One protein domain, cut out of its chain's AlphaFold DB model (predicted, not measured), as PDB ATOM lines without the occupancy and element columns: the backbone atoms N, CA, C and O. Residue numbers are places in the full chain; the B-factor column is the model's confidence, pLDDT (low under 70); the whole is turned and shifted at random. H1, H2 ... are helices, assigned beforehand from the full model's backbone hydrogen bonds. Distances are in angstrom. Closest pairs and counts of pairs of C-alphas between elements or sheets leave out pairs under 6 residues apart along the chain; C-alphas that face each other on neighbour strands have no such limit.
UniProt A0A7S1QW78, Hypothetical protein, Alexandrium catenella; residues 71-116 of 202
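Overview. This is residues 71 to 116 of the 202 residues of the protein "Hypothetical protein" of Alexandrium catenella (UniProt A0A7S1QW78). What is the picture? There is little regular structure: two short helices, H1 then H2, stand apart, and the long unnamed stretch of residues 91 to 116 folds back where residues 92 to 93 pair with residues 101 to 102. How large is it? The printed part has 46 residues, 16 in named elements, class all helix, with no named strand. It is compact, radius of gyration of the C-alphas 9.9 A, spanning 25 by 20 by 19 A.

Arrangement. Do the helices meet? H1, residues 71 to 80, and H2, residues 85 to 90, are apart, joined by a tight link. Are their backbones in range? Every O i to N i+4 pair of H1 is within hydrogen-bond range, and 1 of 2 in H2.

Along the chain. Where does H1 begin? C-alpha 71 is at (12.167, 33.915, -39.825), and H1 is 14.1 A long. Where does H2 end? C-alpha 90 is at (-0.518, 53.868, -46.074).

Size, cuts and confidence. Is there a cut? The printed part has no cut. Where is confidence low? Residues 71, 85, 98 and 105 to 116 have pLDDT under 70.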
ATOM      1  N   ASP A  71      12.716  35.097 -39.177       67.44
ATOM      2  CA  ASP A  71      12.167  33.915 -39.825       67.44
ATOM      3  C   ASP A  71      10.756  34.158 -40.362       67.44
ATOM      4  O   ASP A  71      10.526  33.889 -41.541       67.44
ATOM      5  N   GLU A  72       9.849  34.741 -39.577       73.19
ATOM      6  CA  GLU A  72       8.503  35.076 -40.050       73.19
ATOM      7  C   GLU A  72       8.534  36.160 -41.131       73.19
ATOM      8  O   GLU A  72       7.842  36.034 -42.138       73.19
ATOM      9  N   TYR A  73       9.388  37.184 -40.999       70.81
ATOM     10  CA  TYR A  73       9.579  38.184 -42.055       70.81
ATOM     11  C   TYR A  73      10.043  37.539 -43.365       70.81
ATOM     12  O   TYR A  73       9.529  37.854 -44.440       70.81
ATOM     13  N   TRP A  74      11.011  36.620 -43.296       71.25
ATOM     14  CA  TRP A  74      11.483  35.919 -44.488       71.25
ATOM     15  C   TRP A  74      10.424  34.998 -45.072       71.25
ATOM     16  O   TRP A  74      10.295  34.944 -46.294       71.25
ATOM     17  N   HIS A  75       9.657  34.312 -44.227       74.00
ATOM     18  CA  HIS A  75       8.535  33.496 -44.669       74.00
ATOM     19  C   HIS A  75       7.473  34.356 -45.367       74.00
ATOM     20  O   HIS A  75       7.040  34.033 -46.468       74.00
ATOM     21  N   PHE A  76       7.134  35.515 -44.798       77.31
ATOM     22  CA  PHE A  76       6.229  36.474 -45.421       77.31
ATOM     23  C   PHE A  76       6.712  36.900 -46.805       77.31
ATOM     24  O   PHE A  76       5.981  36.819 -47.791       77.31
ATOM     25  N   ALA A  77       7.971  37.339 -46.883       76.81
ATOM     26  CA  ALA A  77       8.567  37.822 -48.118       76.81
ATOM     27  C   ALA A  77       8.697  36.711 -49.168       76.81
ATOM     28  O   ALA A  77       8.675  36.982 -50.368       76.81
ATOM     29  N   ALA A  78       8.823  35.459 -48.728       73.19
ATOM     30  CA  ALA A  78       8.829  34.299 -49.598       73.19
ATOM     31  C   ALA A  78       7.473  34.057 -50.262       73.19
ATOM     32  O   ALA A  78       7.415  33.828 -51.471       73.19
ATOM     33  N   THR A  79       6.408  34.135 -49.468       71.56
ATOM     34  CA  THR A  79       5.038  33.849 -49.898       71.56
ATOM     35  C   THR A  79       4.447  35.003 -50.704       71.56
ATOM     36  O   THR A  79       3.918  34.793 -51.794       71.56
ATOM     37  N   PHE A  80       4.591  36.236 -50.215       75.25
ATOM     38  CA  PHE A  80       3.913  37.416 -50.766       75.25
ATOM     39  C   PHE A  80       4.844  38.388 -51.503       75.25
ATOM     40  O   PHE A  80       4.381  39.329 -52.147       75.25
ATOM     41  N   GLY A  81       6.158  38.158 -51.458       77.88
ATOM     42  CA  GLY A  81       7.157  39.075 -52.000       77.88
ATOM     43  C   GLY A  81       7.557  40.186 -51.026       77.88
ATOM     44  O   GLY A  81       7.012  40.335 -49.933       77.88
ATOM     45  N   PHE A  82       8.547  40.983 -51.431       76.00
ATOM     46  CA  PHE A  82       8.987  42.141 -50.654       76.00
ATOM     47  C   PHE A  82       7.969  43.265 -50.755       76.00
ATOM     48  O   PHE A  82       7.616  43.694 -51.854       76.00
ATOM     49  N   MET A  83       7.545  43.760 -49.599       72.44
ATOM     50  CA  MET A  83       6.623  44.880 -49.522       72.44
ATOM     51  C   MET A  83       7.360  46.206 -49.700       72.44
ATOM     52  O   MET A  83       8.472  46.405 -49.203       72.44
ATOM     53  N   ASP A  84       6.717  47.120 -50.421       78.31
ATOM     54  CA  ASP A  84       7.174  48.496 -50.560       78.31
ATOM     55  C   ASP A  84       6.939  49.235 -49.239       78.31
ATOM     56  O   ASP A  84       5.801  49.362 -48.784       78.31
ATOM     57  N   ARG A  85       8.018  49.736 -48.632       68.94
ATOM     58  CA  ARG A  85       7.964  50.442 -47.349       68.94
ATOM     59  C   ARG A  85       7.021  51.645 -47.384       68.94
ATOM     60  O   ARG A  85       6.280  51.834 -46.429       68.94
ATOM     61  N   VAL A  86       7.029  52.423 -48.468       72.44
ATOM     62  CA  VAL A  86       6.206  53.638 -48.581       72.44
ATOM     63  C   VAL A  86       4.728  53.266 -48.615       72.44
ATOM     64  O   VAL A  86       3.903  53.907 -47.977       72.44
ATOM     65  N   LYS A  87       4.388  52.172 -49.305       76.31
ATOM     66  CA  LYS A  87       3.013  51.654 -49.303       76.31
ATOM     67  C   LYS A  87       2.627  51.055 -47.950       76.31
ATOM     68  O   LYS A  87       1.462  51.109 -47.577       76.31
ATOM     69  N   GLY A  88       3.597  50.515 -47.212       73.31
ATOM     70  CA  GLY A  88       3.413  49.969 -45.866       73.31
ATOM     71  C   GLY A  88       2.949  51.006 -44.842       73.31
ATOM     72  O   GLY A  88       2.241  50.642 -43.907       73.31
ATOM     73  N   GLU A  89       3.290  52.283 -45.042       73.19
ATOM     74  CA  GLU A  89       2.829  53.406 -44.210       73.19
ATOM     75  C   GLU A  89       1.349  53.733 -44.454       73.19
ATOM     76  O   GLU A  89       0.618  54.085 -43.532       73.19
ATOM     77  N   THR A  90       0.875  53.580 -45.692       83.12
ATOM     78  CA  THR A  90      -0.518  53.868 -46.074       83.12
ATOM     79  C   THR A  90      -1.442  52.650 -46.011       83.12
ATOM     80  O   THR A  90      -2.643  52.781 -46.238       83.12
ATOM     81  N   GLY A  91      -0.888  51.473 -45.722       83.12
ATOM     82  CA  GLY A  91      -1.584  50.195 -45.803       83.12
ATOM     83  C   GLY A  91      -1.496  49.562 -47.197       83.12
ATOM     84  O   GLY A  91      -1.642  50.229 -48.224       83.12
ATOM     85  N   ILE A  92      -1.271  48.248 -47.236       82.88
ATOM     86  CA  ILE A  92      -1.131  47.455 -48.464       82.88
ATOM     87  C   ILE A  92      -2.194  46.362 -48.487       82.88
ATOM     88  O   ILE A  92      -2.297  45.574 -47.553       82.88
ATOM     89  N   THR A  93      -2.946  46.249 -49.579       86.56
ATOM     90  CA  THR A  93      -3.738  45.039 -49.834       86.56
ATOM     91  C   THR A  93      -2.811  43.936 -50.327       86.56
ATOM     92  O   THR A  93      -2.192  44.072 -51.384       86.56
ATOM     93  N   VAL A  94      -2.726  42.840 -49.577       81.12
ATOM     94  CA  VAL A  94      -1.933  41.667 -49.956       81.12
ATOM     95  C   VAL A  94      -2.895  40.563 -50.399       81.12
ATOM     96  O   VAL A  94      -3.674  40.083 -49.578       81.12
ATOM     97  N   PRO A  95      -2.896  40.161 -51.686       79.56
ATOM     98  CA  PRO A  95      -3.762  39.085 -52.153       79.56
ATOM     99  C   PRO A  95      -3.552  37.803 -51.337       79.56
ATOM    100  O   PRO A  95      -2.417  37.371 -51.153       79.56
ATOM    101  N   GLY A  96      -4.647  37.208 -50.861       72.69
ATOM    102  CA  GLY A  96      -4.622  35.996 -50.033       72.69
ATOM    103  C   GLY A  96      -4.521  36.240 -48.524       72.69
ATOM    104  O   GLY A  96      -4.732  35.307 -47.760       72.69
ATOM    105  N   LEU A  97      -4.266  37.474 -48.074       73.06
ATOM    106  CA  LEU A  97      -4.414  37.846 -46.666       73.06
ATOM    107  C   LEU A  97      -5.837  38.334 -46.390       73.06
ATOM    108  O   LEU A  97      -6.330  39.257 -47.038       73.06
ATOM    109  N   SER A  98      -6.491  37.717 -45.408       66.62
ATOM    110  CA  SER A  98      -7.729  38.230 -44.823       66.62
ATOM    111  C   SER A  98      -7.441  39.399 -43.869       66.62
ATOM    112  O   SER A  98      -6.315  39.582 -43.414       66.62
ATOM    113  N   ASN A  99      -8.477  40.184 -43.555       70.62
ATOM    114  CA  ASN A  99      -8.474  41.295 -42.580       70.62
ATOM    115  C   ASN A  99      -7.996  42.671 -43.079       70.62
ATOM    116  O   ASN A  99      -7.692  43.552 -42.278       70.62
ATOM    117  N   GLY A 100      -8.051  42.919 -44.390       77.12
ATOM    118  CA  GLY A 100      -7.980  44.275 -44.944       77.12
ATOM    119  C   GLY A 100      -6.567  44.742 -45.297       77.12
ATOM    120  O   GLY A 100      -5.814  44.021 -45.949       77.12
ATOM    121  N   LEU A 101      -6.244  45.998 -44.973       83.50
ATOM    122  CA  LEU A 101      -4.952  46.602 -45.304       83.50
ATOM    123  C   LEU A 101      -3.886  46.192 -44.286       83.50
ATOM    124  O   LEU A 101      -4.058  46.394 -43.087       83.50
ATOM    125  N   LEU A 102      -2.755  45.698 -44.780       79.62
ATOM    126  CA  LEU A 102      -1.560  45.465 -43.985       79.62
ATOM    127  C   LEU A 102      -0.793  46.778 -43.809       79.62
ATOM    128  O   LEU A 102      -0.227  47.305 -44.768       79.62
ATOM    129  N   PHE A 103      -0.741  47.273 -42.579       78.31
ATOM    130  CA  PHE A 103       0.132  48.377 -42.183       78.31
ATOM    131  C   PHE A 103       1.456  47.794 -41.697       78.31
ATOM    132  O   PHE A 103       1.453  46.782 -41.010       78.31
ATOM    133  N   MET A 104       2.586  48.385 -42.080       70.25
ATOM    134  CA  MET A 104       3.927  47.904 -41.697       70.25
ATOM    135  C   MET A 104       4.738  48.935 -40.918       70.25
ATOM    136  O   MET A 104       5.837  48.634 -40.455       70.25
ATOM    137  N   ASP A 105       4.235  50.162 -40.814       68.19
ATOM    138  CA  ASP A 105       4.877  51.201 -40.029       68.19
ATOM    139  C   ASP A 105       4.331  51.205 -38.598       68.19
ATOM    140  O   ASP A 105       3.126  51.179 -38.375       68.19
ATOM    141  N   GLU A 106       5.234  51.255 -37.622       62.25
ATOM    142  CA  GLU A 106       4.910  51.152 -36.198       62.25
ATOM    143  C   GLU A 106       4.018  52.303 -35.710       62.25
ATOM    144  O   GLU A 106       3.228  52.116 -34.780       62.25
ATOM    145  N   SER A 107       4.150  53.485 -36.328       63.94
ATOM    146  CA  SER A 107       3.405  54.690 -35.949       63.94
ATOM    147  C   SER A 107       1.962  54.689 -36.461       63.94
ATOM    148  O   SER A 107       1.084  55.299 -35.850       63.94
ATOM    149  N   THR A 108       1.713  53.965 -37.554       55.34
ATOM    150  CA  THR A 108       0.396  53.808 -38.188       55.34
ATOM    151  C   THR A 108      -0.262  52.469 -37.850       55.34
ATOM    152  O   THR A 108      -1.494  52.379 -37.834       55.34
ATOM    153  N   SER A 109       0.519  51.447 -37.482       56.81
ATOM    154  CA  SER A 109       0.029  50.191 -36.918       56.81
ATOM    155  C   SER A 109      -0.463  50.435 -35.486       56.81
ATOM    156  O   SER A 109       0.221  50.182 -34.495       56.81
ATOM    157  N   THR A 110      -1.692  50.925 -35.350       51.84
ATOM    158  CA  THR A 110      -2.382  50.997 -34.046       51.84
ATOM    159  C   THR A 110      -2.705  49.609 -33.468       51.84
ATOM    160  O   THR A 110      -3.247  49.511 -32.370       51.84
ATOM    161  N   ARG A 111      -2.392  48.531 -34.203       53.78
ATOM    162  CA  ARG A 111      -2.710  47.128 -33.912       53.78
ATOM    163  C   ARG A 111      -1.494  46.227 -34.160       53.78
ATOM    164  O   ARG A 111      -0.523  46.643 -34.782       53.78
ATOM    165  N   THR A 112      -1.600  44.985 -33.703       55.91
ATOM    166  CA  THR A 112      -0.637  43.875 -33.802       55.91
ATOM    167  C   THR A 112      -0.168  43.529 -35.225       55.91
ATOM    168  O   THR A 112       0.918  42.981 -35.400       55.91
ATOM    169  N   GLN A 113      -0.929  43.880 -36.270       50.81
ATOM    170  CA  GLN A 113      -0.510  43.679 -37.666       50.81
ATOM    171  C   GLN A 113       0.614  44.643 -38.065       50.81
ATOM    172  O   GLN A 113       0.491  45.850 -37.881       50.81
ATOM    173  N   GLY A 114       1.689  44.116 -38.658       48.03
ATOM    174  CA  GLY A 114       2.851  44.907 -39.098       48.03
ATOM    175  C   GLY A 114       4.002  44.946 -38.106       48.03
ATOM    176  O   GLY A 114       5.139  45.229 -38.483       48.03
ATOM    177  N   ARG A 115       3.725  44.592 -36.852       57.41
ATOM    178  CA  ARG A 115       4.747  44.262 -35.871       57.41
ATOM    179  C   ARG A 115       5.109  42.792 -36.022       57.41
ATOM    180  O   ARG A 115       4.348  41.989 -36.561       57.41
ATOM    181  N   CYS A 116       6.303  42.441 -35.569       58.09
ATOM    182  CA  CYS A 116       6.761  41.060 -35.423       58.09
ATOM    183  C   CYS A 116       5.997  40.352 -34.286       58.09
ATOM    184  O   CYS A 116       6.595  39.726 -33.416       58.09
TER     185      CYS A 116